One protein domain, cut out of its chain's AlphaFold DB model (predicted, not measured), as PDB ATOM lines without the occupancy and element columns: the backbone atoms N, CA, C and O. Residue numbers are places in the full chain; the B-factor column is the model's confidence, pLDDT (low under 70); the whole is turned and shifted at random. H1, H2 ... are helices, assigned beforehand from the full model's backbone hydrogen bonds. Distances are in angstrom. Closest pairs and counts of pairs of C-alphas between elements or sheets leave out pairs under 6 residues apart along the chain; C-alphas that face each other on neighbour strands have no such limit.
ATOM      1  N   HIS A 107     -24.671 -19.829  53.976       92.75
ATOM      2  CA  HIS A 107     -25.670 -19.573  55.018       92.75
ATOM      3  C   HIS A 107     -25.931 -18.085  55.296       92.75
ATOM      4  O   HIS A 107     -27.019 -17.746  55.760       92.75
ATOM      5  N   GLU A 108     -24.952 -17.201  55.075       91.62
ATOM      6  CA  GLU A 108     -25.173 -15.747  55.147       91.62
ATOM      7  C   GLU A 108     -25.944 -15.271  53.912       91.62
ATOM      8  O   GLU A 108     -26.891 -14.495  54.040       91.62
ATOM      9  N   ALA A 109     -25.602 -15.811  52.736       89.19
ATOM     10  CA  ALA A 109     -26.287 -15.521  51.479       89.19
ATOM     11  C   ALA A 109     -27.768 -15.932  51.507       89.19
ATOM     12  O   ALA A 109     -28.638 -15.121  51.188       89.19
ATOM     13  N   ASP A 110     -28.071 -17.149  51.971       91.62
ATOM     14  CA  ASP A 110     -29.442 -17.665  52.089       91.62
ATOM     15  C   ASP A 110     -30.309 -16.808  53.027       91.62
ATOM     16  O   ASP A 110     -31.506 -16.630  52.793       91.62
ATOM     17  N   ARG A 111     -29.701 -16.261  54.089       90.88
ATOM     18  CA  ARG A 111     -30.375 -15.408  55.082       90.88
ATOM     19  C   ARG A 111     -30.351 -13.921  54.728       90.88
ATOM     20  O   ARG A 111     -31.004 -13.145  55.420       90.88
ATOM     21  N   ARG A 112     -29.654 -13.531  53.652       87.25
ATOM     22  CA  ARG A 112     -29.428 -12.133  53.248       87.25
ATOM     23  C   ARG A 112     -28.840 -11.285  54.383       87.25
ATOM     24  O   ARG A 112     -29.272 -10.163  54.623       87.25
ATOM     25  N   GLU A 113     -27.867 -11.846  55.095       86.81
ATOM     26  CA  GLU A 113     -27.167 -11.177  56.197       86.81
ATOM     27  C   GLU A 113     -25.911 -10.449  55.687       86.81
ATOM     28  O   GLU A 113     -25.269 -10.882  54.726       86.81
ATOM     29  N   GLY A 114     -25.555  -9.334  56.333       86.38
ATOM     30  CA  GLY A 114     -24.321  -8.596  56.045       86.38
ATOM     31  C   GLY A 114     -24.224  -8.126  54.591       86.38
ATOM     32  O   GLY A 114     -25.143  -7.485  54.079       86.38
ATOM     33  N   VAL A 115     -23.126  -8.472  53.907       88.38
ATOM     34  CA  VAL A 115     -22.887  -8.102  52.492       88.38
ATOM     35  C   VAL A 115     -23.955  -8.670  51.536       88.38
ATOM     36  O   VAL A 115     -24.187  -8.138  50.444       88.38
ATOM     37  N   HIS A 116     -24.665  -9.725  51.956       88.56
ATOM     38  CA  HIS A 116     -25.740 -10.376  51.197       88.56
ATOM     39  C   HIS A 116     -27.120  -9.735  51.398       88.56
ATOM     40  O   HIS A 116     -28.058 -10.059  50.669       88.56
ATOM     41  N   GLY A 117     -27.248  -8.794  52.335       82.06
ATOM     42  CA  GLY A 117     -28.459  -8.002  52.558       82.06
ATOM     43  C   GLY A 117     -28.566  -6.764  51.664       82.06
ATOM     44  O   GLY A 117     -27.682  -6.475  50.856       82.06
ATOM     45  N   GLU A 118     -29.662  -6.021  51.817       71.50
ATOM     46  CA  GLU A 118     -29.812  -4.680  51.223       71.50
ATOM     47  C   GLU A 118     -29.320  -3.562  52.156       71.50
ATOM     48  O   GLU A 118     -29.056  -2.457  51.689       71.50
ATOM     49  N   ASP A 119     -29.120  -3.878  53.441       58.69
ATOM     50  CA  ASP A 119     -28.779  -2.928  54.511       58.69
ATOM     51  C   ASP A 119     -27.271  -2.657  54.663       58.69
ATOM     52  O   ASP A 119     -26.866  -1.916  55.560       58.69
ATOM     53  N   TYR A 120     -26.414  -3.233  53.811       58.84
ATOM     54  CA  TYR A 120     -25.000  -2.849  53.818       58.84
ATOM     55  C   TYR A 120     -24.893  -1.377  53.387       58.84
ATOM     56  O   TYR A 120     -25.580  -0.938  52.462       58.84
ATOM     57  N   TYR A 121     -24.096  -0.588  54.106       53.53
ATOM     58  CA  TYR A 121     -24.070   0.866  53.966       53.53
ATOM     59  C   TYR A 121     -23.597   1.272  52.558       53.53
ATOM     60  O   TYR A 121     -22.408   1.355  52.287       53.53
ATOM     61  N   LYS A 122     -24.535   1.529  51.634       61.78
ATOM     62  CA  LYS A 122     -24.231   1.936  50.251       61.78
ATOM     63  C   LYS A 122     -23.725   3.382  50.235       61.78
ATOM     64  O   LYS A 122     -24.535   4.309  50.107       61.78
ATOM     65  N   VAL A 123     -22.422   3.607  50.406       64.19
ATOM     66  CA  VAL A 123     -21.835   4.944  50.220       64.19
ATOM     67  C   VAL A 123     -22.087   5.355  48.771       64.19
ATOM     68  O   VAL A 123     -21.689   4.654  47.845       64.19
ATOM     69  N   LYS A 124     -22.806   6.454  48.553       67.62
ATOM     70  CA  LYS A 124     -23.017   7.012  47.215       67.62
ATOM     71  C   LYS A 124     -21.932   8.051  46.962       67.62
ATOM     72  O   LYS A 124     -21.588   8.821  47.853       67.62
ATOM     73  N   VAL A 125     -21.300   7.945  45.800       78.38
ATOM     74  CA  VAL A 125     -19.931   8.442  45.581       78.38
ATOM     75  C   VAL A 125     -19.779   9.235  44.280       78.38
ATOM     76  O   VAL A 125     -18.686   9.711  43.969       78.38
ATOM     77  N   HIS A 126     -20.858   9.345  43.494       86.69
ATOM     78  CA  HIS A 126     -20.877  10.034  42.205       86.69
ATOM     79  C   HIS A 126     -22.315  10.359  41.780       86.69
ATOM     80  O   HIS A 126     -23.041   9.484  41.314       86.69
ATOM     81  N   CYS A 127     -22.706  11.630  41.852       88.94
ATOM     82  CA  CYS A 127     -24.089  12.089  41.679       88.94
ATOM     83  C   CYS A 127     -24.805  11.589  40.409       88.94
ATOM     84  O   CYS A 127     -25.941  11.120  40.492       88.94
ATOM     85  N   PHE A 128     -24.130  11.598  39.253       93.00
ATOM     86  CA  PHE A 128     -24.675  11.060  37.998       93.00
ATOM     87  C   PHE A 128     -24.984   9.552  38.082       93.00
ATOM     88  O   PHE A 128     -26.108   9.129  37.819       93.00
ATOM     89  N   ILE A 129     -24.012   8.738  38.517       94.12
ATOM     90  CA  ILE A 129     -24.193   7.291  38.703       94.12
ATOM     91  C   ILE A 129     -25.233   7.002  39.779       94.12
ATOM     92  O   ILE A 129     -26.061   6.120  39.590       94.12
ATOM     93  N   SER A 130     -25.251   7.767  40.870       92.62
ATOM     94  CA  SER A 130     -26.245   7.631  41.934       92.62
ATOM     95  C   SER A 130     -27.673   7.824  41.409       92.62
ATOM     96  O   SER A 130     -28.564   7.068  41.801       92.62
ATOM     97  N   CYS A 131     -27.892   8.772  40.491       94.12
ATOM     98  CA  CYS A 131     -29.179   8.980  39.814       94.12
ATOM     99  C   CYS A 131     -29.571   7.806  38.905       94.12
ATOM    100  O   CYS A 131     -30.726   7.383  38.910       94.12
ATOM    101  N   ILE A 132     -28.622   7.241  38.156       95.06
ATOM    102  CA  ILE A 132     -28.867   6.067  37.300       95.06
ATOM    103  C   ILE A 132     -29.136   4.816  38.147       95.06
ATOM    104  O   ILE A 132     -30.071   4.063  37.876       95.06
ATOM    105  N   ALA A 133     -28.343   4.605  39.196       93.12
ATOM    106  CA  ALA A 133     -28.492   3.492  40.122       93.12
ATOM    107  C   ALA A 133     -29.858   3.520  40.813       93.12
ATOM    108  O   ALA A 133     -30.463   2.469  41.001       93.12
ATOM    109  N   ASP A 134     -30.392   4.704  41.124       92.06
ATOM    110  CA  ASP A 134     -31.756   4.852  41.637       92.06
ATOM    111  C   ASP A 134     -32.825   4.299  40.680       92.06
ATOM    112  O   ASP A 134     -33.741   3.595  41.113       92.06
ATOM    113  N   ALA A 135     -32.678   4.538  39.374       92.25
ATOM    114  CA  ALA A 135     -33.577   3.965  38.374       92.25
ATOM    115  C   ALA A 135     -33.496   2.427  38.338       92.25
ATOM    116  O   ALA A 135     -34.531   1.766  38.226       92.25
ATOM    117  N   VAL A 136     -32.294   1.856  38.491       93.44
ATOM    118  CA  VAL A 136     -32.086   0.396  38.558       93.44
ATOM    119  C   VAL A 136     -32.654  -0.196  39.850       93.44
ATOM    120  O   VAL A 136     -33.349  -1.204  39.785       93.44
ATOM    121  N   MET A 137     -32.444   0.438  41.007       90.00
ATOM    122  CA  MET A 137     -32.969  -0.032  42.300       90.00
ATOM    123  C   MET A 137     -34.503  -0.076  42.337       90.00
ATOM    124  O   MET A 137     -35.090  -0.911  43.026       90.00
ATOM    125  N   ARG A 138     -35.173   0.807  41.586       88.56
ATOM    126  CA  ARG A 138     -36.639   0.800  41.446       88.56
ATOM    127  C   ARG A 138     -37.162  -0.288  40.502       88.56
ATOM    128  O   ARG A 138     -38.376  -0.488  40.437       88.56
ATOM    129  N   ALA A 139     -36.290  -1.001  39.791       86.38
ATOM    130  CA  ALA A 139     -36.649  -2.180  39.014       86.38
ATOM    131  C   ALA A 139     -36.472  -3.457  39.870       86.38
ATOM    132  O   ALA A 139     -35.382  -3.714  40.382       86.38
ATOM    133  N   PRO A 140     -37.520  -4.285  40.044       82.88
ATOM    134  CA  PRO A 140     -37.450  -5.449  40.924       82.88
ATOM    135  C   PRO A 140     -36.345  -6.441  40.543       82.88
ATOM    136  O   PRO A 140     -36.302  -6.940  39.420       82.88
ATOM    137  N   GLY A 141     -35.510  -6.798  41.522       85.62
ATOM    138  CA  GLY A 141     -34.543  -7.892  41.404       85.62
ATOM    139  C   GLY A 141     -33.272  -7.564  40.622       85.62
ATOM    140  O   GLY A 141     -32.533  -8.490  40.290       85.62
ATOM    141  N   LEU A 142     -33.009  -6.289  40.327       92.44
ATOM    142  CA  LEU A 142     -31.756  -5.862  39.712       92.44
ATOM    143  C   LEU A 142     -30.738  -5.445  40.775       92.44
ATOM    144  O   LEU A 142     -31.095  -4.833  41.777       92.44
ATOM    145  N   ASP A 143     -29.474  -5.788  40.538       92.12
ATOM    146  CA  ASP A 143     -28.339  -5.342  41.346       92.12
ATOM    147  C   ASP A 143     -27.688  -4.152  40.644       92.12
ATOM    148  O   ASP A 143     -27.221  -4.294  39.515       92.12
ATOM    149  N   GLU A 144     -27.684  -2.984  41.277       93.00
ATOM    150  CA  GLU A 144     -27.144  -1.731  40.747       93.00
ATOM    151  C   GLU A 144     -25.632  -1.579  40.948       93.00
ATOM    152  O   GLU A 144     -25.012  -0.739  40.295       93.00
ATOM    153  N   ARG A 145     -25.022  -2.379  41.837       93.31
ATOM    154  CA  ARG A 145     -23.607  -2.253  42.230       93.31
ATOM    155  C   ARG A 145     -22.630  -2.254  41.048       93.31
ATOM    156  O   ARG A 145     -21.685  -1.464  41.102       93.31
ATOM    157  N   PRO A 146     -22.833  -3.051  39.972       95.75
ATOM    158  CA  PRO A 146     -21.980  -2.980  38.793       95.75
ATOM    159  C   PRO A 146     -21.818  -1.575  38.218       95.75
ATOM    160  O   PRO A 146     -20.730  -1.279  37.751       95.75
ATOM    161  N   LEU A 147     -22.820  -0.684  38.304       95.19
ATOM    162  CA  LEU A 147     -22.720   0.698  37.798       95.19
ATOM    163  C   LEU A 147     -21.571   1.497  38.429       95.19
ATOM    164  O   LEU A 147     -21.042   2.406  37.794       95.19
ATOM    165  N   PHE A 148     -21.175   1.156  39.657       94.50
ATOM    166  CA  PHE A 148     -20.110   1.841  40.386       94.50
ATOM    167  C   PHE A 148     -18.703   1.360  40.008       94.50
ATOM    168  O   PHE A 148     -17.717   1.907  40.512       94.50
ATOM    169  N   PHE A 149     -18.571   0.367  39.123       95.50
ATOM    170  CA  PHE A 149     -17.260  -0.075  38.655       95.50
ATOM    171  C   PHE A 149     -16.519   1.076  37.969       95.50
ATOM    172  O   PHE A 149     -17.072   1.785  37.135       95.50
ATOM    173  N   GLY A 150     -15.262   1.283  38.363       90.94
ATOM    174  CA  GLY A 150     -14.414   2.358  37.847       90.94
ATOM    175  C   GLY A 150     -14.666   3.736  38.431       90.94
ATOM    176  O   GLY A 150     -13.858   4.627  38.186       90.94
ATOM    177  N   VAL A 151     -15.719   3.943  39.234       94.31
ATOM    178  CA  VAL A 151     -15.998   5.270  39.809       94.31
ATOM    179  C   VAL A 151     -14.833   5.764  40.678       94.31
ATOM    180  O   VAL A 151     -14.545   6.960  40.682       94.31
ATOM    181  N   TRP A 152     -14.096   4.851  41.320       94.81
ATOM    182  CA  TRP A 152     -12.864   5.139  42.070       94.81
ATOM    183  C   TRP A 152     -11.773   5.839  41.243       94.81
ATOM    184  O   TRP A 152     -10.963   6.570  41.817       94.81
ATOM    185  N   ASP A 153     -11.782   5.663  39.920       93.88
ATOM    186  CA  ASP A 153     -10.872   6.285  38.953       93.88
ATOM    187  C   ASP A 153     -11.626   7.142  37.922       93.88
ATOM    188  O   ASP A 153     -11.085   7.446  36.857       93.88
ATOM    189  N   ALA A 154     -12.871   7.541  38.218       91.44
ATOM    190  CA  ALA A 154     -13.648   8.383  37.318       91.44
ATOM    191  C   ALA A 154     -12.850   9.648  36.944       91.44
ATOM    192  O   ALA A 154     -12.178  10.213  37.822       91.44
ATOM    193  N   PRO A 155     -12.943  10.120  35.685       89.50
ATOM    194  CA  PRO A 155     -12.176  11.264  35.215       89.50
ATOM    195  C   PRO A 155     -12.299  12.502  36.113       89.50
ATOM    196  O   PRO A 155     -13.331  12.767  36.740       89.50
ATOM    197  N   PHE A 156     -11.211  13.256  36.169       91.50
ATOM    198  CA  PHE A 156     -11.101  14.559  36.813       91.50
ATOM    199  C   PHE A 156     -10.079  15.388  36.027       91.50
ATOM    200  O   PHE A 156      -9.349  14.865  35.183       91.50
ATOM    201  N   VAL A 157     -10.031  16.687  36.287       90.19
ATOM    202  CA  VAL A 157      -9.239  17.630  35.494       90.19
ATOM    203  C   VAL A 157      -7.874  17.815  36.131       90.19
ATOM    204  O   VAL A 157      -7.782  18.070  37.333       90.19
ATOM    205  N   THR A 158      -6.824  17.741  35.316       87.88
ATOM    206  CA  THR A 158      -5.443  17.990  35.754       87.88
ATOM    207  C   THR A 158      -4.848  19.305  35.232       87.88
ATOM    208  O   THR A 158      -3.722  19.665  35.584       87.88
ATOM    209  N   GLY A 159      -5.577  20.041  34.383       79.44
ATOM    210  CA  GLY A 159      -5.052  21.207  33.667       79.44
ATOM    211  C   GLY A 159      -3.838  20.824  32.814       79.44
ATOM    212  O   GLY A 159      -3.913  19.932  31.975       79.44
ATOM    213  N   ASP A 160      -2.696  21.463  33.054       83.62
ATOM    214  CA  ASP A 160      -1.381  21.128  32.482       83.62
ATOM    215  C   ASP A 160      -0.517  20.255  33.421       83.62
ATOM    216  O   ASP A 160       0.708  20.190  33.289       83.62
ATOM    217  N   GLY A 161      -1.151  19.591  34.391       85.50
ATOM    218  CA  GLY A 161      -0.494  18.859  35.474       85.50
ATOM    219  C   GLY A 161      -0.187  19.720  36.700       85.50
ATOM    220  O   GLY A 161       0.460  19.234  37.626       85.50
ATOM    221  N   SER A 162      -0.626  20.981  36.728       89.50
ATOM    222  CA  SER A 162      -0.453  21.879  37.875       89.50
ATOM    223  C   SER A 162      -1.649  21.920  38.823       89.50
ATOM    224  O   SER A 162      -1.530  22.452  39.915       89.50
ATOM    225  N   VAL A 163      -2.802  21.359  38.475       94.00
ATOM    226  CA  VAL A 163      -4.014  21.523  39.284       94.00
ATOM    227  C   VAL A 163      -4.828  20.240  39.307       94.00
ATOM    228  O   VAL A 163      -4.747  19.455  38.377       94.00
ATOM    229  N   ILE A 164      -5.616  20.015  40.354       94.25
ATOM    230  CA  ILE A 164      -6.667  18.996  40.393       94.25
ATOM    231  C   ILE A 164      -8.009  19.721  40.512       94.25
ATOM    232  O   ILE A 164      -8.204  20.530  41.428       94.25
ATOM    233  N   ARG A 165      -8.941  19.439  39.592       90.25
ATOM    234  CA  ARG A 165     -10.342  19.880  39.692       90.25
ATOM    235  C   ARG A 165     -11.309  18.715  39.548       90.25
ATOM    236  O   ARG A 165     -11.126  17.832  38.713       90.25
ATOM    237  N   TYR A 166     -12.363  18.745  40.353       85.75
ATOM    238  CA  TYR A 166     -13.452  17.771  40.336       85.75
ATOM    239  C   TYR A 166     -14.286  17.863  39.055       85.75
ATOM    240  O   TYR A 166     -14.759  16.845  38.557       85.75
ATOM    241  N   HIS A 167     -14.456  19.078  38.535       82.62
ATOM    242  CA  HIS A 167     -15.317  19.370  37.399       82.62
ATOM    243  C   HIS A 167     -14.770  20.555  36.595       82.62
ATOM    244  O   HIS A 167     -14.207  21.489  37.172       82.62
ATOM    245  N   GLU A 168     -14.988  20.520  35.283       79.75
ATOM    246  CA  GLU A 168     -14.878  21.658  34.371       79.75
ATOM    247  C   GLU A 168     -16.014  21.603  33.334       79.75
ATOM    248  O   GLU A 168     -16.519  20.507  33.057       79.75
ATOM    249  N   PRO A 169     -16.400  22.753  32.748       71.62
ATOM    250  CA  PRO A 169     -17.335  22.797  31.627       71.62
ATOM    251  C   PRO A 169     -16.914  21.860  30.489       71.62
ATOM    252  O   PRO A 169     -15.735  21.799  30.130       71.62
ATOM    253  N   GLY A 170     -17.875  21.137  29.913       72.00
ATOM    254  CA  GLY A 170     -17.626  20.144  28.857       72.00
ATOM    255  C   GLY A 170     -17.143  18.764  29.329       72.00
ATOM    256  O   GLY A 170     -16.793  17.928  28.498       72.00
ATOM    257  N   MET A 171     -17.123  18.489  30.639       79.75
ATOM    258  CA  MET A 171     -16.881  17.133  31.143       79.75
ATOM    259  C   MET A 171     -18.069  16.210  30.823       79.75
ATOM    260  O   MET A 171     -19.139  16.316  31.421       79.75
ATOM    261  N   GLU A 172     -17.853  15.268  29.910       79.31
ATOM    262  CA  GLU A 172     -18.884  14.338  29.440       79.31
ATOM    263  C   GLU A 172     -19.132  13.165  30.402       79.31
ATOM    264  O   GLU A 172     -18.228  12.678  31.084       79.31
ATOM    265  N   GLN A 173     -20.369  12.660  30.401       87.62
ATOM    266  CA  GLN A 173     -20.786  11.459  31.148       87.62
ATOM    267  C   GLN A 173     -21.048  10.255  30.226       87.62
ATOM    268  O   GLN A 173     -21.626   9.249  30.641       87.62
ATOM    269  N   ASP A 174     -20.627  10.355  28.966       90.38
ATOM    270  CA  ASP A 174     -20.961   9.423  27.887       90.38
ATOM    271  C   ASP A 174     -20.513   7.992  28.167       90.38
ATOM    272  O   ASP A 174     -21.293   7.065  27.969       90.38
ATOM    273  N   PHE A 175     -19.313   7.812  28.725       92.81
ATOM    274  CA  PHE A 175     -18.820   6.492  29.118       92.81
ATOM    275  C   PHE A 175     -19.790   5.793  30.082       92.81
ATOM    276  O   PHE A 175     -20.228   4.670  29.838       92.81
ATOM    277  N   PHE A 176     -20.172   6.478  31.160       93.69
ATOM    278  CA  PHE A 176     -21.088   5.940  32.162       93.69
ATOM    279  C   PHE A 176     -22.501   5.745  31.612       93.69
ATOM    280  O   PHE A 176     -23.151   4.745  31.917       93.69
ATOM    281  N   ARG A 177     -22.964   6.681  30.777       95.12
ATOM    282  CA  ARG A 177     -24.251   6.596  30.084       95.12
ATOM    283  C   ARG A 177     -24.323   5.334  29.228       95.12
ATOM    284  O   ARG A 177     -25.195   4.502  29.448       95.12
ATOM    285  N   GLU A 178     -23.403   5.184  28.282       96.44
ATOM    286  CA  GLU A 178     -23.401   4.093  27.303       96.44
ATOM    287  C   GLU A 178     -23.292   2.725  27.979       96.44
ATOM    288  O   GLU A 178     -23.981   1.775  27.594       96.44
ATOM    289  N   PRO A 295     -28.086  -7.355  33.644       96.12
ATOM    290  CA  PRO A 295     -26.918  -7.432  32.783       96.12
ATOM    291  C   PRO A 295     -26.476  -8.882  32.582       96.12
ATOM    292  O   PRO A 295     -26.625  -9.732  33.464       96.12
ATOM    293  N   SER A 296     -25.921  -9.168  31.404       96.00
ATOM    294  CA  SER A 296     -25.270 -10.453  31.154       96.00
ATOM    295  C   SER A 296     -23.912 -10.508  31.874       96.00
ATOM    296  O   SER A 296     -23.296  -9.458  32.081       96.00
ATOM    297  N   PRO A 297     -23.401 -11.703  32.232       96.50
ATOM    298  CA  PRO A 297     -22.028 -11.837  32.719       96.50
ATOM    299  C   PRO A 297     -20.994 -11.219  31.760       96.50
ATOM    300  O   PRO A 297     -20.045 -10.592  32.217       96.50
ATOM    301  N   ASP A 298     -21.211 -11.308  30.447       96.88
ATOM    302  CA  ASP A 298     -20.305 -10.752  29.431       96.88
ATOM    303  C   ASP A 298     -20.245  -9.233  29.496       96.88
ATOM    304  O   ASP A 298     -19.166  -8.647  29.439       96.88
ATOM    305  N   ASP A 299     -21.401  -8.586  29.644       97.69
ATOM    306  CA  ASP A 299     -21.467  -7.132  29.753       97.69
ATOM    307  C   ASP A 299     -20.860  -6.650  31.077       97.69
ATOM    308  O   ASP A 299     -20.151  -5.645  31.076       97.69
ATOM    309  N   ILE A 300     -21.065  -7.378  32.185       97.94
ATOM    310  CA  ILE A 300     -20.417  -7.073  33.473       97.94
ATOM    311  C   ILE A 300     -18.895  -7.196  33.350       97.94
ATOM    312  O   ILE A 300     -18.174  -6.302  33.792       97.94
ATOM    313  N   ALA A 301     -18.402  -8.283  32.747       98.00
ATOM    314  CA  ALA A 301     -16.972  -8.503  32.560       98.00
ATOM    315  C   ALA A 301     -16.353  -7.418  31.676       98.00
ATOM    316  O   ALA A 301     -15.359  -6.807  32.064       98.00
ATOM    317  N   ALA A 302     -16.987  -7.123  30.541       98.12
ATOM    318  CA  ALA A 302     -16.526  -6.096  29.622       98.12
ATOM    319  C   ALA A 302     -16.539  -4.701  30.269       98.12
ATOM    320  O   ALA A 302     -15.610  -3.926  30.046       98.12
ATOM    321  N   TYR A 303     -17.547  -4.382  31.089       97.94
ATOM    322  CA  TYR A 303     -17.586  -3.103  31.800       97.94
ATOM    323  C   TYR A 303     -16.496  -3.004  32.865       97.94
ATOM    324  O   TYR A 303     -15.811  -1.982  32.948       97.94
ATOM    325  N   PHE A 304     -16.303  -4.065  33.657       97.69
ATOM    326  CA  PHE A 304     -15.240  -4.110  34.656       97.69
ATOM    327  C   PHE A 304     -13.871  -3.917  33.995       97.69
ATOM    328  O   PHE A 304     -13.115  -3.046  34.411       97.69
ATOM    329  N   GLU A 305     -13.575  -4.648  32.919       97.12
ATOM    330  CA  GLU A 305     -12.308  -4.545  32.182       97.12
ATOM    331  C   GLU A 305     -12.100  -3.172  31.531       97.12
ATOM    332  O   GLU A 305     -10.983  -2.659  31.539       97.12
ATOM    333  N   ALA A 306     -13.162  -2.550  31.009       96.19
ATOM    334  CA  ALA A 306     -13.091  -1.204  30.441       96.19
ATOM    335  C   ALA A 306     -12.835  -0.115  31.495       96.19
ATOM    336  O   ALA A 306     -12.340   0.959  31.157       96.19
ATOM    337  N   SER A 307     -13.181  -0.382  32.754       93.56
ATOM    338  CA  SER A 307     -13.162   0.604  33.838       93.56
ATOM    339  C   SER A 307     -12.012   0.397  34.831       93.56
ATOM    340  O   SER A 307     -11.663   1.299  35.595       93.56
ATOM    341  N   PHE A 308     -11.426  -0.802  34.861       95.75
ATOM    342  CA  PHE A 308     -10.457  -1.216  35.867       95.75
ATOM    343  C   PHE A 308      -9.013  -1.080  35.374       95.75
ATOM    344  O   PHE A 308      -8.551  -1.807  34.494       95.75
ATOM    345  N   HIS A 309      -8.260  -0.182  36.015       94.06
ATOM    346  CA  HIS A 309      -6.853   0.082  35.714       94.06
ATOM    347  C   HIS A 309      -5.951  -0.492  36.824       94.06
ATOM    348  O   HIS A 309      -5.665   0.207  37.798       94.06
ATOM    349  N   PRO A 310      -5.458  -1.743  36.712       91.12
ATOM    350  CA  PRO A 310      -4.744  -2.420  37.806       91.12
ATOM    351  C   PRO A 310      -3.369  -1.826  38.133       91.12
ATOM    352  O   PRO A 310      -2.798  -2.103  39.184       91.12
ATOM    353  N   ARG A 311      -2.775  -1.066  37.206       90.25
ATOM    354  CA  ARG A 311      -1.377  -0.606  37.303       90.25
ATOM    355  C   ARG A 311      -1.214   0.900  37.478       90.25
ATOM    356  O   ARG A 311      -0.083   1.345  37.625       90.25
ATOM    357  N   SER A 312      -2.299   1.663  37.459       91.94
ATOM    358  CA  SER A 312      -2.271   3.119  37.613       91.94
ATOM    359  C   SER A 312      -3.292   3.529  38.652       91.94
ATOM    360  O   SER A 312      -4.357   2.927  38.711       91.94
ATOM    361  N   ASN A 313      -2.968   4.550  39.439       96.94
ATOM    362  CA  ASN A 313      -3.895   5.205  40.350       96.94
ATOM    363  C   ASN A 313      -3.950   6.684  39.955       96.94
ATOM    364  O   ASN A 313      -3.178   7.487  40.489       96.94
ATOM    365  N   PRO A 314      -4.838   7.057  39.013       95.44
ATOM    366  CA  PRO A 314      -4.820   8.367  38.369       95.44
ATOM    367  C   PRO A 314      -4.773   9.543  39.346       95.44
ATOM    368  O   PRO A 314      -4.043  10.502  39.113       95.44
ATOM    369  N   LEU A 315      -5.497   9.456  40.467       96.50
ATOM    370  CA  LEU A 315      -5.527  10.515  41.476       96.50
ATOM    371  C   LEU A 315      -4.157  10.751  42.129       96.50
ATOM    372  O   LEU A 315      -3.716  11.895  42.235       96.50
ATOM    373  N   PHE A 316      -3.464   9.686  42.538       97.31
ATOM    374  CA  PHE A 316      -2.137   9.802  43.145       97.31
ATOM    375  C   PHE A 316      -1.058  10.109  42.098       97.31
ATOM    376  O   PHE A 316      -0.130  10.864  42.381       97.31
ATOM    377  N   ASP A 317      -1.195   9.604  40.869       96.44
ATOM    378  CA  ASP A 317      -0.331   9.958  39.733       96.44
ATOM    379  C   ASP A 317      -0.415  11.468  39.416       96.44
ATOM    380  O   ASP A 317       0.610  12.149  39.281       96.44
ATOM    381  N   ALA A 318      -1.630  12.024  39.385       96.81
ATOM    382  CA  ALA A 318      -1.857  13.457  39.223       96.81
ATOM    383  C   ALA A 318      -1.293  14.257  40.399       96.81
ATOM    384  O   ALA A 318      -0.600  15.251  40.187       96.81
ATOM    385  N   LEU A 319      -1.520  13.804  41.634       97.12
ATOM    386  CA  LEU A 319      -1.053  14.507  42.826       97.12
ATOM    387  C   LEU A 319       0.475  14.632  42.870       97.12
ATOM    388  O   LEU A 319       0.987  15.707  43.175       97.12
ATOM    389  N   ARG A 320       1.214  13.585  42.477       96.94
ATOM    390  CA  ARG A 320       2.677  13.674  42.303       96.94
ATOM    391  C   ARG A 320       3.071  14.756  41.313       96.94
ATOM    392  O   ARG A 320       4.006  15.510  41.568       96.94
ATOM    393  N   THR A 321       2.372  14.808  40.182       96.81
ATOM    394  CA  THR A 321       2.654  15.764  39.108       96.81
ATOM    395  C   THR A 321       2.419  17.195  39.591       96.81
ATOM    396  O   THR A 321       3.305  18.039  39.441       96.81
ATOM    397  N   VAL A 322       1.298  17.439  40.276       96.88
ATOM    398  CA  VAL A 322       0.954  18.745  40.858       96.88
ATOM    399  C   VAL A 322       1.975  19.175  41.905       96.88
ATOM    400  O   VAL A 322       2.517  20.280  41.814       96.88
ATOM    401  N   VAL A 323       2.300  18.303  42.864       96.31
ATOM    402  CA  VAL A 323       3.293  18.601  43.907       96.31
ATOM    403  C   VAL A 323       4.654  18.903  43.278       96.31
ATOM    404  O   VAL A 323       5.271  19.920  43.599       96.31
ATOM    405  N   ALA A 324       5.108  18.090  42.320       95.44
ATOM    406  CA  ALA A 324       6.367  18.326  41.617       95.44
ATOM    407  C   ALA A 324       6.380  19.672  40.865       95.44
ATOM    408  O   ALA A 324       7.395  20.376  40.877       95.44
ATOM    409  N   ALA A 325       5.260  20.061  40.248       95.31
ATOM    410  CA  ALA A 325       5.127  21.332  39.539       95.31
ATOM    411  C   ALA A 325       5.240  22.557  40.465       95.31
ATOM    412  O   ALA A 325       5.778  23.580  40.033       95.31
ATOM    413  N   HIS A 326       4.789  22.443  41.720       94.81
ATOM    414  CA  HIS A 326       4.802  23.524  42.718       94.81
ATOM    415  C   HIS A 326       6.113  23.586  43.514       94.81
ATOM    416  O   HIS A 326       6.536  24.663  43.923       94.81
ATOM    417  N   VAL A 327       6.792  22.449  43.693       93.25
ATOM    418  CA  VAL A 327       8.057  22.346  44.443       93.25
ATOM    419  C   VAL A 327       9.286  22.716  43.602       93.25
ATOM    420  O   VAL A 327      10.311  23.134  44.148       93.25
ATOM    421  N   ARG A 328       9.241  22.529  42.275       91.56
ATOM    422  CA  ARG A 328      10.401  22.770  41.394       91.56
ATOM    423  C   ARG A 328      10.922  24.217  41.495       91.56
ATOM    424  O   ARG A 328      10.154  25.125  41.807       91.56
ATOM    425  N   PRO A 329      12.193  24.487  41.139       87.25
ATOM    426  CA  PRO A 329      12.700  25.856  41.056       87.25
ATOM    427  C   PRO A 329      11.820  26.737  40.155       87.25
ATOM    428  O   PRO A 329      11.608  26.416  38.986       87.25
ATOM    429  N   GLY A 330      11.312  27.844  40.706       84.50
ATOM    430  CA  GLY A 330      10.383  28.748  40.018       84.50
ATOM    431  C   GLY A 330       8.905  28.337  40.077       84.50
ATOM    432  O   GLY A 330       8.082  29.028  39.485       84.50
ATOM    433  N   GLY A 331       8.569  27.240  40.762       88.00
ATOM    434  CA  GLY A 331       7.201  26.918  41.171       88.00
ATOM    435  C   GLY A 331       6.732  27.793  42.337       88.00
ATOM    436  O   GLY A 331       7.542  28.445  43.002       88.00
ATOM    437  N   ASP A 332       5.421  27.807  42.569       90.44
ATOM    438  CA  ASP A 332       4.791  28.581  43.638       90.44
ATOM    439  C   ASP A 332       4.167  27.650  44.683       90.44
ATOM    440  O   ASP A 332       3.041  27.197  44.527       90.44
ATOM    441  N   LEU A 333       4.889  27.361  45.769       91.44
ATOM    442  CA  LEU A 333       4.364  26.530  46.862       91.44
ATOM    443  C   LEU A 333       3.103  27.117  47.508       91.44
ATOM    444  O   LEU A 333       2.256  26.355  47.976       91.44
ATOM    445  N   ALA A 334       2.945  28.444  47.521       89.56
ATOM    446  CA  ALA A 334       1.780  29.078  48.127       89.56
ATOM    447  C   ALA A 334       0.494  28.815  47.324       89.56
ATOM    448  O   ALA A 334      -0.587  28.826  47.899       89.56
ATOM    449  N   ALA A 335       0.610  28.513  46.027       92.31
ATOM    450  CA  ALA A 335      -0.520  28.144  45.176       92.31
ATOM    451  C   ALA A 335      -0.937  26.665  45.311       92.31
ATOM    452  O   ALA A 335      -1.965  26.271  44.763       92.31
ATOM    453  N   LEU A 336      -0.169  25.833  46.031       94.50
ATOM    454  CA  LEU A 336      -0.445  24.396  46.143       94.50
ATOM    455  C   LEU A 336      -1.793  24.108  46.823       94.50
ATOM    456  O   LEU A 336      -2.492  23.200  46.386       94.50
ATOM    457  N   GLU A 337      -2.168  24.876  47.850       91.69
ATOM    458  CA  GLU A 337      -3.475  24.766  48.518       91.69
ATOM    459  C   GLU A 337      -4.628  24.919  47.513       91.69
ATOM    460  O   GLU A 337      -5.472  24.029  47.398       91.69
ATOM    461  N   ASP A 338      -4.596  25.974  46.697       91.00
ATOM    462  CA  ASP A 338      -5.590  26.192  45.644       91.00
ATOM    463  C   ASP A 338      -5.507  25.127  44.545       91.00
ATOM    464  O   ASP A 338      -6.526  24.746  43.959       91.00
ATOM    465  N   ALA A 339      -4.309  24.624  44.241       94.31
ATOM    466  CA  ALA A 339      -4.096  23.608  43.219       94.31
ATOM    467  C   ALA A 339      -4.742  22.260  43.576       94.31
ATOM    468  O   ALA A 339      -5.215  21.557  42.682       94.31
ATOM    469  N   VAL A 340      -4.810  21.912  44.865       94.06
ATOM    470  CA  VAL A 340      -5.365  20.635  45.355       94.06
ATOM    471  C   VAL A 340      -6.703  20.784  46.080       94.06
ATOM    472  O   VAL A 340      -7.182  19.816  46.659       94.06
ATOM    473  N   ALA A 341      -7.347  21.952  46.011       88.75
ATOM    474  CA  ALA A 341      -8.600  22.243  46.718       88.75
ATOM    475  C   ALA A 341      -9.719  21.198  46.499       88.75
ATOM    476  O   ALA A 341     -10.509  20.933  47.403       88.75
ATOM    477  N   ASP A 342      -9.760  20.560  45.324       89.44
ATOM    478  CA  ASP A 342     -10.767  19.548  44.973       89.44
ATOM    479  C   ASP A 342     -10.368  18.111  45.330       89.44
ATOM    480  O   ASP A 342     -11.174  17.188  45.186       89.44
ATOM    481  N   PHE A 343      -9.140  17.893  45.806       91.81
ATOM    482  CA  PHE A 343      -8.651  16.572  46.184       91.81
ATOM    483  C   PHE A 343      -9.560  15.877  47.216       91.81
ATOM    484  O   PHE A 343      -9.951  14.739  46.949       91.81
ATOM    485  N   PRO A 344     -10.013  16.527  48.313       85.81
ATOM    486  CA  PRO A 344     -10.916  15.903  49.285       85.81
ATOM    487  C   PRO A 344     -12.244  15.430  48.688       85.81
ATOM    488  O   PRO A 344     -12.769  14.395  49.098       85.81
ATOM    489  N   LEU A 345     -12.776  16.163  47.707       83.69
ATOM    490  CA  LEU A 345     -14.021  15.807  47.030       83.69
ATOM    491  C   LEU A 345     -13.854  14.541  46.184       83.69
ATOM    492  O   LEU A 345     -14.758  13.716  46.114       83.69
ATOM    493  N   LEU A 346     -12.682  14.339  45.583       90.06
ATOM    494  CA  LEU A 346     -12.389  13.131  44.811       90.06
ATOM    495  C   LEU A 346     -12.180  11.896  45.699       90.06
ATOM    496  O   LEU A 346     -12.377  10.780  45.222       90.06
ATOM    497  N   LEU A 347     -11.847  12.060  46.985       90.00
ATOM    498  CA  LEU A 347     -11.636  10.928  47.899       90.00
ATOM    499  C   LEU A 347     -12.902  10.107  48.141       90.00
ATOM    500  O   LEU A 347     -12.802   8.895  48.315       90.00
ATOM    501  N   VAL A 348     -14.088  10.729  48.092       85.69
ATOM    502  CA  VAL A 348     -15.358  10.003  48.264       85.69
ATOM    503  C   VAL A 348     -15.519   8.899  47.216       85.69
ATOM    504  O   VAL A 348     -16.055   7.838  47.512       85.69
ATOM    505  N   ARG A 349     -14.961   9.095  46.012       92.06
ATOM    506  CA  ARG A 349     -14.998   8.109  44.928       92.06
ATOM    507  C   ARG A 349     -14.307   6.801  45.301       92.06
ATOM    508  O   ARG A 349     -14.669   5.767  44.755       92.06
ATOM    509  N   LYS A 350     -13.357   6.803  46.241       94.81
ATOM    510  CA  LYS A 350     -12.646   5.583  46.656       94.81
ATOM    511  C   LYS A 350     -13.558   4.583  47.372       94.81
ATOM    512  O   LYS A 350     -13.350   3.385  47.217       94.81
ATOM    513  N   TYR A 351     -14.647   5.027  48.003       93.00
ATOM    514  CA  TYR A 351     -15.667   4.107  48.526       93.00
ATOM    515  C   TYR A 351     -16.408   3.327  47.421       93.00
ATOM    516  O   TYR A 351     -17.073   2.338  47.707       93.00
ATOM    517  N   ALA A 352     -16.249   3.681  46.136       94.25
ATOM    518  CA  ALA A 352     -16.741   2.857  45.029       94.25
ATOM    519  C   ALA A 352     -16.161   1.430  45.037       94.25
ATOM    520  O   ALA A 352     -16.809   0.507  44.539       94.25
ATOM    521  N   TYR A 353     -14.964   1.227  45.607       96.38
ATOM    522  CA  TYR A 353     -14.390  -0.111  45.760       96.38
ATOM    523  C   TYR A 353     -15.289  -1.032  46.593       96.38
ATOM    524  O   TYR A 353     -15.374  -2.219  46.280       96.38
ATOM    525  N   GLU A 354     -16.014  -0.501  47.584       94.56
ATOM    526  CA  GLU A 354     -16.942  -1.287  48.406       94.56
ATOM    527  C   GLU A 354     -18.059  -1.896  47.559       94.56
ATOM    528  O   GLU A 354     -18.393  -3.062  47.747       94.56
ATOM    529  N   HIS A 355     -18.584  -1.168  46.566       93.94
ATOM    530  CA  HIS A 355     -19.581  -1.706  45.629       93.94
ATOM    531  C   HIS A 355     -19.002  -2.826  44.767       93.94
ATOM    532  O   HIS A 355     -19.662  -3.846  44.554       93.94
ATOM    533  N   GLY A 356     -17.755  -2.654  44.313       95.50
ATOM    534  CA  GLY A 356     -16.982  -3.679  43.612       95.50
ATOM    535  C   GLY A 356     -16.877  -4.968  44.419       95.50
ATOM    536  O   GLY A 356     -17.293  -6.040  43.967       95.50
ATOM    537  N   PHE A 357     -16.368  -4.856  45.645       96.69
ATOM    538  CA  PHE A 357     -16.238  -5.986  46.556       96.69
ATOM    539  C   PHE A 357     -17.589  -6.594  46.915       96.69
ATOM    540  O   PHE A 357     -17.725  -7.812  46.838       96.69
ATOM    541  N   ALA A 358     -18.599  -5.782  47.231       94.75
ATOM    542  CA  ALA A 358     -19.929  -6.254  47.593       94.75
ATOM    543  C   ALA A 358     -20.565  -7.072  46.466       94.75
ATOM    544  O   ALA A 358     -21.096  -8.152  46.727       94.75
ATOM    545  N   PHE A 359     -20.466  -6.615  45.212       95.69
ATOM    546  CA  PHE A 359     -20.956  -7.379  44.064       95.69
ATOM    547  C   PHE A 359     -20.287  -8.759  43.984       95.69
ATOM    548  O   PHE A 359     -20.974  -9.785  43.969       95.69
ATOM    549  N   PHE A 360     -18.950  -8.811  43.986       97.25
ATOM    550  CA  PHE A 360     -18.241 -10.086  43.859       97.25
ATOM    551  C   PHE A 360     -18.425 -10.990  45.081       97.25
ATOM    552  O   PHE A 360     -18.534 -12.202  44.916       97.25
ATOM    553  N   TRP A 361     -18.502 -10.441  46.295       96.31
ATOM    554  CA  TRP A 361     -18.740 -11.224  47.510       96.31
ATOM    555  C   TRP A 361     -20.109 -11.884  47.500       96.31
ATOM    556  O   TRP A 361     -20.210 -13.064  47.834       96.31
ATOM    557  N   ARG A 362     -21.143 -11.159  47.063       94.69
ATOM    558  CA  ARG A 362     -22.493 -11.706  46.888       94.69
ATOM    559  C   ARG A 362     -22.509 -12.800  45.835       94.69
ATOM    560  O   ARG A 362     -22.959 -13.911  46.108       94.69
ATOM    561  N   ALA A 363     -21.963 -12.510  44.656       95.06
ATOM    562  CA  ALA A 363     -21.946 -13.450  43.540       95.06
ATOM    563  C   ALA A 363     -21.163 -14.736  43.862       95.06
ATOM    564  O   ALA A 363     -21.538 -15.817  43.416       95.06
ATOM    565  N   LEU A 364     -20.100 -14.630  44.665       96.38
ATOM    566  CA  LEU A 364     -19.265 -15.754  45.099       96.38
ATOM    567  C   LEU A 364     -19.693 -16.368  46.442       96.38
ATOM    568  O   LEU A 364     -19.044 -17.310  46.897       96.38
ATOM    569  N   GLN A 365     -20.744 -15.840  47.078       96.25
ATOM    570  CA  GLN A 365     -21.221 -16.248  48.405       96.25
ATOM    571  C   GLN A 365     -20.104 -16.292  49.462       96.25
ATOM    572  O   GLN A 365     -19.926 -17.288  50.167       96.25
ATOM    573  N   ARG A 366     -19.307 -15.224  49.537       96.25
ATOM    574  CA  ARG A 366     -18.209 -15.073  50.504       96.25
ATOM    575  C   ARG A 366     -18.694 -14.490  51.833       96.25
ATOM    576  O   ARG A 366     -19.727 -13.828  51.872       96.25
ATOM    577  N   ASP A 367     -17.964 -14.744  52.910       95.00
ATOM    578  CA  ASP A 367     -18.311 -14.291  54.261       95.00
ATOM    579  C   ASP A 367     -18.268 -12.762  54.425       95.00
ATOM    580  O   ASP A 367     -17.445 -12.070  53.821       95.00
ATOM    581  N   THR A 368     -19.145 -12.233  55.279       92.69
ATOM    582  CA  THR A 368     -19.230 -10.795  55.574       92.69
ATOM    583  C   THR A 368     -17.970 -10.269  56.259       92.69
ATOM    584  O   THR A 368     -17.592  -9.125  56.022       92.69
ATOM    585  N   ALA A 369     -17.284 -11.071  57.079       92.25
ATOM    586  CA  ALA A 369     -16.108 -10.601  57.812       92.25
ATOM    587  C   ALA A 369     -14.954 -10.226  56.866       92.25
ATOM    588  O   ALA A 369     -14.338  -9.176  57.031       92.25
ATOM    589  N   SER A 370     -14.702 -11.030  55.830       94.88
ATOM    590  CA  SER A 370     -13.698 -10.708  54.813       94.88
ATOM    591  C   SER A 370     -14.102  -9.531  53.920       94.88
ATOM    592  O   SER A 370     -13.225  -8.817  53.444       94.88
ATOM    593  N   PHE A 371     -15.401  -9.279  53.723       94.06
ATOM    594  CA  PHE A 371     -15.878  -8.046  53.085       94.06
ATOM    595  C   PHE A 371     -15.613  -6.814  53.961       94.06
ATOM    596  O   PHE A 371     -15.086  -5.819  53.469       94.06
ATOM    597  N   MET A 372     -15.925  -6.890  55.258       89.56
ATOM    598  CA  MET A 372     -15.680  -5.796  56.204       89.56
ATOM    599  C   MET A 372     -14.193  -5.449  56.291       89.56
ATOM    600  O   MET A 372     -13.854  -4.276  56.280       89.56
ATOM    601  N   ALA A 373     -13.305  -6.447  56.244       91.75
ATOM    602  CA  ALA A 373     -11.867  -6.197  56.203       91.75
ATOM    603  C   ALA A 373     -11.435  -5.377  54.968       91.75
ATOM    604  O   ALA A 373     -10.551  -4.533  55.071       91.75
ATOM    605  N   TRP A 374     -12.071  -5.572  53.804       94.50
ATOM    606  CA  TRP A 374     -11.825  -4.709  52.641       94.50
ATOM    607  C   TRP A 374     -12.380  -3.298  52.836       94.50
ATOM    608  O   TRP A 374     -11.734  -2.341  52.415       94.50
ATOM    609  N   CYS A 375     -13.539  -3.159  53.483       90.88
ATOM    610  CA  CYS A 375     -14.085  -1.847  53.841       90.88
ATOM    611  C   CYS A 375     -13.128  -1.096  54.780       90.88
ATOM    612  O   CYS A 375     -12.870   0.085  54.566       90.88
ATOM    613  N   ASP A 376     -12.518  -1.789  55.744       88.56
ATOM    614  CA  ASP A 376     -11.521  -1.210  56.651       88.56
ATOM    615  C   ASP A 376     -10.259  -0.741  55.902       88.56
ATOM    616  O   ASP A 376      -9.743   0.344  56.179       88.56
ATOM    617  N   GLU A 377      -9.778  -1.504  54.912       94.25
ATOM    618  CA  GLU A 377      -8.650  -1.100  54.056       94.25
ATOM    619  C   GLU A 377      -8.982   0.126  53.187       94.25
ATOM    620  O   GLU A 377      -8.143   1.018  53.014       94.25
ATOM    621  N   ILE A 378     -10.210   0.205  52.665       93.88
ATOM    622  CA  ILE A 378     -10.706   1.356  51.895       93.88
ATOM    623  C   ILE A 378     -10.838   2.587  52.801       93.88
ATOM    624  O   ILE A 378     -10.376   3.671  52.436       93.88
ATOM    625  N   GLU A 379     -11.388   2.431  54.005       88.38
ATOM    626  CA  GLU A 379     -11.471   3.504  54.998       88.38
ATOM    627  C   GLU A 379     -10.072   3.967  55.421       88.38
ATOM    628  O   GLU A 379      -9.810   5.166  55.514       88.38
ATOM    629  N   ALA A 380      -9.128   3.045  55.627       89.38
ATOM    630  CA  ALA A 380      -7.738   3.384  55.915       89.38
ATOM    631  C   ALA A 380      -7.091   4.188  54.772       89.38
ATOM    632  O   ALA A 380      -6.380   5.159  55.045       89.38
ATOM    633  N   LEU A 381      -7.370   3.848  53.505       95.31
ATOM    634  CA  LEU A 381      -6.903   4.615  52.345       95.31
ATOM    635  C   LEU A 381      -7.476   6.039  52.366       95.31
ATOM    636  O   LEU A 381      -6.731   7.009  52.209       95.31
ATOM    637  N   VAL A 382      -8.788   6.179  52.577       91.06
ATOM    638  CA  VAL A 382      -9.468   7.485  52.605       91.06
ATOM    639  C   VAL A 382      -8.972   8.339  53.773       91.06
ATOM    640  O   VAL A 382      -8.650   9.513  53.571       91.06
ATOM    641  N   ARG A 383      -8.842   7.769  54.977       87.19
ATOM    642  CA  ARG A 383      -8.268   8.451  56.150       87.19
ATOM    643  C   ARG A 383      -6.840   8.905  55.884       87.19
ATOM    644  O   ARG A 383      -6.531  10.082  56.058       87.19
ATOM    645  N   GLY A 384      -5.990   8.016  55.376       93.25
ATOM    646  CA  GLY A 384      -4.613   8.358  55.043       93.25
ATOM    647  C   GLY A 384      -4.514   9.457  53.976       93.25
ATOM    648  O   GLY A 384      -3.643  10.323  54.067       93.25
ATOM    649  N   ALA A 385      -5.433   9.482  53.007       94.25
ATOM    650  CA  ALA A 385      -5.525  10.548  52.016       94.25
ATOM    651  C   ALA A 385      -6.014  11.884  52.608       94.25
ATOM    652  O   ALA A 385      -5.510  12.935  52.215       94.25
ATOM    653  N   ARG A 386      -6.919  11.877  53.597       88.88
ATOM    654  CA  ARG A 386      -7.284  13.087  54.362       88.88
ATOM    655  C   ARG A 386      -6.091  13.640  55.144       88.88
ATOM    656  O   ARG A 386      -5.852  14.845  55.101       88.88
ATOM    657  N   SER A 387      -5.296  12.775  55.774       90.25
ATOM    658  CA  SER A 387      -4.047  13.189  56.428       90.25
ATOM    659  C   SER A 387      -3.045  13.775  55.440       90.25
ATOM    660  O   SER A 387      -2.452  14.816  55.704       90.25
ATOM    661  N   LEU A 388      -2.898  13.172  54.257       94.94
ATOM    662  CA  LEU A 388      -2.076  13.748  53.194       94.94
ATOM    663  C   LEU A 388      -2.591  15.127  52.750       94.94
ATOM    664  O   LEU A 388      -1.784  16.028  52.544       94.94
ATOM    665  N   ASN A 389      -3.909  15.322  52.636       92.75
ATOM    666  CA  ASN A 389      -4.477  16.637  52.327       92.75
ATOM    667  C   ASN A 389      -4.048  17.693  53.355       92.75
ATOM    668  O   ASN A 389      -3.612  18.774  52.974       92.75
ATOM    669  N   PHE A 390      -4.097  17.364  54.648       90.38
ATOM    670  CA  PHE A 390      -3.617  18.257  55.704       90.38
ATOM    671  C   PHE A 390      -2.137  18.626  55.532       90.38
ATOM    672  O   PHE A 390      -1.782  19.805  55.589       90.38
ATOM    673  N   GLU A 391      -1.281  17.643  55.248       92.94
ATOM    674  CA  GLU A 391       0.150  17.874  55.015       92.94
ATOM    675  C   GLU A 391       0.421  18.728  53.768       92.94
ATOM    676  O   GLU A 391       1.331  19.559  53.776       92.94
ATOM    677  N   LEU A 392      -0.390  18.601  52.713       94.50
ATOM    678  CA  LEU A 392      -0.302  19.457  51.524       94.50
ATOM    679  C   LEU A 392      -0.634  20.917  51.847       94.50
ATOM    680  O   LEU A 392       0.100  21.820  51.436       94.50
ATOM    681  N   LEU A 393      -1.693  21.158  52.625       91.69
ATOM    682  CA  LEU A 393      -2.061  22.504  53.076       91.69
ATOM    683  C   LEU A 393      -0.976  23.102  53.984       91.69
ATOM    684  O   LEU A 393      -0.595  24.267  53.844       91.69
ATOM    685  N   LYS A 394      -0.423  22.290  54.890       90.69
ATOM    686  CA  LYS A 394       0.687  22.683  55.764       90.69
ATOM    687  C   LYS A 394       1.940  23.029  54.963       90.69
ATOM    688  O   LYS A 394       2.554  24.068  55.226       90.69
ATOM    689  N   LEU A 395       2.300  22.216  53.968       93.56
ATOM    690  CA  LEU A 395       3.405  22.487  53.043       93.56
ATOM    691  C   LEU A 395       3.180  23.801  52.288       93.56
ATOM    692  O   LEU A 395       4.082  24.637  52.249       93.56
ATOM    693  N   SER A 396       1.978  24.017  51.752       93.44
ATOM    694  CA  SER A 396       1.652  25.231  51.000       93.44
ATOM    695  C   SER A 396       1.815  26.501  51.842       93.44
ATOM    696  O   SER A 396       2.469  27.458  51.427       93.44
ATOM    697  N   ARG A 397       1.303  26.486  53.078       89.88
ATOM    698  CA  ARG A 397       1.300  27.652  53.980       89.88
ATOM    699  C   ARG A 397       2.630  27.933  54.658       89.88
ATOM    700  O   ARG A 397       2.937  29.088  54.950       89.88
ATOM    701  N   SER A 398       3.375  26.885  54.998       88.88
ATOM    702  CA  SER A 398       4.702  27.032  55.602       88.88
ATOM    703  C   SER A 398       5.767  27.350  54.556       88.88
ATOM    704  O   SER A 398       6.778  27.962  54.902       88.88
ATOM    705  N   ALA A 399       5.538  26.936  53.302       86.56
ATOM    706  CA  ALA A 399       6.526  26.911  52.231       86.56
ATOM    707  C   ALA A 399       7.849  26.247  52.660       86.56
ATOM    708  O   ALA A 399       8.908  26.609  52.149       86.56
ATOM    709  N   ASP A 400       7.797  25.301  53.610       86.62
ATOM    710  CA  ASP A 400       8.969  24.609  54.146       86.62
ATOM    711  C   ASP A 400       9.384  23.453  53.220       86.62
ATOM    712  O   ASP A 400       8.702  22.423  53.169       86.62
ATOM    713  N   PRO A 401      10.524  23.558  52.509       83.56
ATOM    714  CA  PRO A 401      10.973  22.503  51.609       83.56
ATOM    715  C   PRO A 401      11.329  21.200  52.338       83.56
ATOM    716  O   PRO A 401      11.366  20.147  51.701       83.56
ATOM    717  N   ALA A 402      11.588  21.237  53.652       88.44
ATOM    718  CA  ALA A 402      11.899  20.038  54.429       88.44
ATOM    719  C   ALA A 402      10.703  19.070  54.520       88.44
ATOM    720  O   ALA A 402      10.907  17.857  54.588       88.44
ATOM    721  N   SER A 403       9.468  19.581  54.442       89.88
ATOM    722  CA  SER A 403       8.241  18.772  54.503       89.88
ATOM    723  C   SER A 403       7.916  18.040  53.196       89.88
ATOM    724  O   SER A 403       7.126  17.097  53.195       89.88
ATOM    725  N   VAL A 404       8.552  18.408  52.077       93.88
ATOM    726  CA  VAL A 404       8.296  17.807  50.754       93.88
ATOM    727  C   VAL A 404       8.565  16.300  50.745       93.88
ATOM    728  O   VAL A 404       7.809  15.542  50.139       93.88
ATOM    729  N   GLY A 405       9.633  15.852  51.413       94.75
ATOM    730  CA  GLY A 405       9.978  14.429  51.482       94.75
ATOM    731  C   GLY A 405       8.861  13.600  52.118       94.75
ATOM    732  O   GLY A 405       8.424  12.611  51.538       94.75
ATOM    733  N   ALA A 406       8.332  14.069  53.252       93.81
ATOM    734  CA  ALA A 406       7.249  13.399  53.968       93.81
ATOM    735  C   ALA A 406       5.947  13.342  53.149       93.81
ATOM    736  O   ALA A 406       5.275  12.309  53.136       93.81
ATOM    737  N   VAL A 407       5.616  14.417  52.419       96.75
ATOM    738  CA  VAL A 407       4.462  14.454  51.502       96.75
ATOM    739  C   VAL A 407       4.609  13.409  50.393       96.75
ATOM    740  O   VAL A 407       3.684  12.633  50.155       96.75
ATOM    741  N   ASN A 408       5.777  13.330  49.748       97.62
ATOM    742  CA  ASN A 408       6.024  12.337  48.698       97.62
ATOM    743  C   ASN A 408       5.958  10.901  49.238       97.62
ATOM    744  O   ASN A 408       5.320  10.045  48.626       97.62
ATOM    745  N   ASP A 409       6.543  10.639  50.408       97.19
ATOM    746  CA  ASP A 409       6.479   9.321  51.048       97.19
ATOM    747  C   ASP A 409       5.035   8.918  51.396       97.19
ATOM    748  O   ASP A 409       4.661   7.744  51.278       97.19
ATOM    749  N   ALA A 410       4.204   9.884  51.799       97.00
ATOM    750  CA  ALA A 410       2.783   9.671  52.042       97.00
ATOM    751  C   ALA A 410       2.009   9.355  50.757       97.00
ATOM    752  O   ALA A 410       1.230   8.399  50.762       97.00
ATOM    753  N   ILE A 411       2.271  10.069  49.656       98.31
ATOM    754  CA  ILE A 411       1.693   9.752  48.340       98.31
ATOM    755  C   ILE A 411       2.058   8.320  47.931       98.31
ATOM    756  O   ILE A 411       1.177   7.529  47.606       98.31
ATOM    757  N   GLU A 412       3.337   7.945  48.016       98.06
ATOM    758  CA  GLU A 412       3.800   6.605  47.636       98.06
ATOM    759  C   GLU A 412       3.203   5.490  48.502       98.06
ATOM    760  O   GLU A 412       2.952   4.380  48.023       98.06
ATOM    761  N   ARG A 413       2.983   5.752  49.793       97.31
ATOM    762  CA  ARG A 413       2.328   4.799  50.694       97.31
ATOM    763  C   ARG A 413       0.873   4.566  50.292       97.31
ATOM    764  O   ARG A 413       0.488   3.407  50.156       97.31
ATOM    765  N   LEU A 414       0.099   5.632  50.088       97.50
ATOM    766  CA  LEU A 414      -1.316   5.535  49.711       97.50
ATOM    767  C   LEU A 414      -1.491   4.894  48.339       97.50
ATOM    768  O   LEU A 414      -2.353   4.047  48.147       97.50
ATOM    769  N   ASP A 415      -0.606   5.220  47.407       97.75
ATOM    770  CA  ASP A 415      -0.599   4.623  46.082       97.75
ATOM    771  C   ASP A 415      -0.289   3.110  46.115       97.75
ATOM    772  O   ASP A 415      -0.885   2.321  45.378       97.75
ATOM    773  N   ARG A 416       0.604   2.650  47.007       96.56
ATOM    774  CA  ARG A 416       0.783   1.206  47.258       96.56
ATOM    775  C   ARG A 416      -0.449   0.566  47.898       96.56
ATOM    776  O   ARG A 416      -0.784  -0.551  47.516       96.56
ATOM    777  N   GLN A 417      -1.098   1.248  48.837       96.50
ATOM    778  CA  GLN A 417      -2.306   0.749  49.493       96.50
ATOM    779  C   GLN A 417      -3.467   0.604  48.499       96.50
ATOM    780  O   GLN A 417      -4.081  -0.455  48.427       96.50
ATOM    781  N   GLU A 418      -3.710   1.611  47.657       97.94
ATOM    782  CA  GLU A 418      -4.740   1.527  46.619       97.94
ATOM    783  C   GLU A 418      -4.444   0.408  45.608       97.94
ATOM    784  O   GLU A 418      -5.354  -0.318  45.212       97.94
ATOM    785  N   ARG A 419      -3.174   0.187  45.240       96.81
ATOM    786  CA  ARG A 419      -2.809  -0.979  44.415       96.81
ATOM    787  C   ARG A 419      -3.154  -2.310  45.079       96.81
ATOM    788  O   ARG A 419      -3.646  -3.191  44.389       96.81
ATOM    789  N   ALA A 420      -2.938  -2.453  46.385       96.00
ATOM    790  CA  ALA A 420      -3.295  -3.678  47.101       96.00
ATOM    791  C   ALA A 420      -4.816  -3.928  47.091       96.00
ATOM    792  O   ALA A 420      -5.254  -5.059  46.883       96.00
ATOM    793  N   ILE A 421      -5.620  -2.868  47.231       97.31
ATOM    794  CA  ILE A 421      -7.086  -2.922  47.094       97.31
ATOM    795  C   ILE A 421      -7.477  -3.374  45.681       97.31
ATOM    796  O   ILE A 421      -8.298  -4.279  45.518       97.31
ATOM    797  N   LYS A 422      -6.853  -2.796  44.646       98.06
ATOM    798  CA  LYS A 422      -7.077  -3.202  43.251       98.06
ATOM    799  C   LYS A 422      -6.684  -4.654  43.001       98.06
ATOM    800  O   LYS A 422      -7.443  -5.366  42.352       98.06
ATOM    801  N   ASP A 423      -5.550  -5.107  43.523       97.25
ATOM    802  CA  ASP A 423      -5.114  -6.499  43.391       97.25
ATOM    803  C   ASP A 423      -6.158  -7.454  44.002       97.25
ATOM    804  O   ASP A 423      -6.583  -8.405  43.341       97.25
ATOM    805  N   GLY A 424      -6.681  -7.145  45.196       96.75
ATOM    806  CA  GLY A 424      -7.768  -7.911  45.819       96.75
ATOM    807  C   GLY A 424      -9.060  -7.933  44.994       96.75
ATOM    808  O   GLY A 424      -9.711  -8.976  44.863       96.75
ATOM    809  N   LEU A 425      -9.419  -6.803  44.382       97.62
ATOM    810  CA  LEU A 425     -10.589  -6.716  43.510       97.62
ATOM    811  C   LEU A 425     -10.390  -7.507  42.205       97.62
ATOM    812  O   LEU A 425     -11.309  -8.195  41.759       97.62
ATOM    813  N   ALA A 426      -9.190  -7.473  41.622       97.81
ATOM    814  CA  ALA A 426      -8.832  -8.259  40.442       97.81
ATOM    815  C   ALA A 426      -8.893  -9.769  40.725       97.81
ATOM    816  O   ALA A 426      -9.383 -10.544  39.900       97.81
ATOM    817  N   GLU A 427      -8.446 -10.202  41.907       97.25
ATOM    818  CA  GLU A 427      -8.573 -11.593  42.348       97.25
ATOM    819  C   GLU A 427     -10.040 -12.019  42.501       97.25
ATOM    820  O   GLU A 427     -10.413 -13.132  42.104       97.25
ATOM    821  N   ALA A 428     -10.883 -11.139  43.050       97.44
ATOM    822  CA  ALA A 428     -12.321 -11.362  43.170       97.44
ATOM    823  C   ALA A 428     -12.997 -11.466  41.796       97.44
ATOM    824  O   ALA A 428     -13.736 -12.422  41.553       97.44
ATOM    825  N   PHE A 429     -12.669 -10.556  40.877       97.94
ATOM    826  CA  PHE A 429     -13.136 -10.585  39.494       97.94
ATOM    827  C   PHE A 429     -12.744 -11.885  38.784       97.94
ATOM    828  O   PHE A 429     -13.600 -12.581  38.240       97.94
ATOM    829  N   ALA A 430     -11.473 -12.287  38.871       97.31
ATOM    830  CA  ALA A 430     -11.000 -13.528  38.263       97.31
ATOM    831  C   ALA A 430     -11.685 -14.769  38.867       97.31
ATOM    832  O   ALA A 430     -11.945 -15.749  38.164       97.31
ATOM    833  N   ALA A 431     -11.976 -14.765  40.173       96.94
ATOM    834  CA  ALA A 431     -12.744 -15.829  40.817       96.94
ATOM    835  C   ALA A 431     -14.195 -15.870  40.325       96.94
ATOM    836  O   ALA A 431     -14.709 -16.954  40.040       96.94
ATOM    837  N   TRP A 432     -14.825 -14.706  40.174       97.56
ATOM    838  CA  TRP A 432     -16.171 -14.582  39.634       97.56
ATOM    839  C   TRP A 432     -16.250 -15.073  38.183       97.56
ATOM    840  O   TRP A 432     -17.084 -15.933  37.900       97.56
ATOM    841  N   GLN A 433     -15.320 -14.670  37.309       96.62
ATOM    842  CA  GLN A 433     -15.243 -15.162  35.924       96.62
ATOM    843  C   GLN A 433     -15.143 -16.697  35.854       96.62
ATOM    844  O   GLN A 433     -15.802 -17.332  35.034       96.62
ATOM    845  N   ARG A 434     -14.373 -17.329  36.754       95.69
ATOM    846  CA  ARG A 434     -14.309 -18.802  36.838       95.69
ATOM    847  C   ARG A 434     -15.626 -19.434  37.298       95.69
ATOM    848  O   ARG A 434     -15.930 -20.547  36.877       95.69
ATOM    849  N   SER A 435     -16.381 -18.756  38.163       93.31
ATOM    850  CA  SER A 435     -17.649 -19.261  38.710       93.31
ATOM    851  C   SER A 435     -18.802 -19.237  37.704       93.31
ATOM    852  O   SER A 435     -19.657 -20.117  37.744       93.31
ATOM    853  N   VAL A 436     -18.799 -18.280  36.771       89.56
ATOM    854  CA  VAL A 436     -19.825 -18.168  35.720       89.56
ATOM    855  C   VAL A 436     -19.559 -19.089  34.513       89.56
ATOM    856  O   VAL A 436     -20.404 -19.190  33.626       89.56
ATOM    857  N   GLY A 437     -18.445 -19.840  34.532       66.00
ATOM    858  CA  GLY A 437     -18.029 -20.809  33.510       66.00
ATOM    859  C   GLY A 437     -17.406 -20.159  32.263       66.00
ATOM    860  O   GLY A 437     -17.562 -18.959  32.053       66.00
TER     861      GLY A 437
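Overview. This is residues 107 to 178 and 295 to 437 of the 444 residues of the protein "Phosphopantetheine-binding protein" of Acuticoccus sediminis (UniProt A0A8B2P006). Two long helices, H9 and H10, run side by side as a hairpin along the length of an elongated body, and H8 packs beside part of them to make an up-and-down bundle of three, each running against the one before. The short hairpin of H6 and H7 packs on the long pair near their H9 to H10 link, while H3 packs on H8, with H2, H4 and H5 around H3 and small H1 near the link of H8 and H9. The 215 printed residues hold ten named helices, H1 to H10 in chain order, and no named strand; the class is all helix. The whole is compact, with a radius of gyration of the C-alphas of 18.8 A and spans of 60 by 37 by 28 A.

Arrangement. H10, residues 401 to 435, touches H9, residues 368 to 398, at a shallow tilt of 22 degrees, opposite ways; their closest C-alphas, Leu 381 and Leu 414, are 6.2 A apart. H8, residues 343 to 363, touches H9 at a shallow tilt of 10 degrees, opposite ways, the closest C-alphas being Glu 354 and Cys 375 at 6.2 A. H10 touches H8 with residues 421 to 432 alone, closest at the C-alphas of Phe 360 and Ala 428, 6.1 A. H10 touches H6, residues 314 to 327, with residues 401 to 415 alone; the C-alphas of Phe 316 and Asp 415 are closest, 6.1 A. H7, residues 333 to 339, touches residues 392 to 397 of H9 at a steep tilt of 45 degrees, closest at C-alphas 334 and 396, 4.8 A. H3, residues 145 to 148, touches H8, closest at the C-alphas of Arg 145 and His 355, 5.3 A. H2, residues 127 to 137, touches H3, closest at C-alphas 129 and 147, 6.8 A. H4, residues 174 to 178, is close to H2 but not clearly touching, at 7.4 A between C-alphas 129 and 176. H5, residues 297 to 307, is close to H3 but not clearly touching, at 6.9 A between C-alphas 146 and 300. H1, residues 107 to 111, is close to H8 but not clearly touching, at 7.1 A between C-alphas 109 and 362. Every O i to N i+4 pair is within hydrogen-bond range in H1, H2, H4, H5, H6 and H9, against 9 of 17 in H8, 29 of 31 in H10 and 1 of 3 in H7, which has 3 of 4 O i to N i+3 pairs within range; H3 is too short for an i+4 pair.

Along the chain. H10 measures 52.2 A, from C-alpha 401 at (10.973, 22.503, 51.609) to C-alpha 435 at (-17.649, -19.261, 38.710). H9 measures 44.8 A, H8 32.9 A and H6 20.0 A. H1 begins with C-alpha 107 at (-25.670, -19.573, 55.018).

Size, cuts and confidence. The C-alphas farthest apart, Asp 110 and Gly 330, are 62.3 A apart. Residues 179 to 294 are not printed; C-alphas 178 and 295 are 13.2 A apart across the cut. The links H1 to H2 and H3 to H4 are long. Confidence is under 70 at residues 119 to 124 and 437.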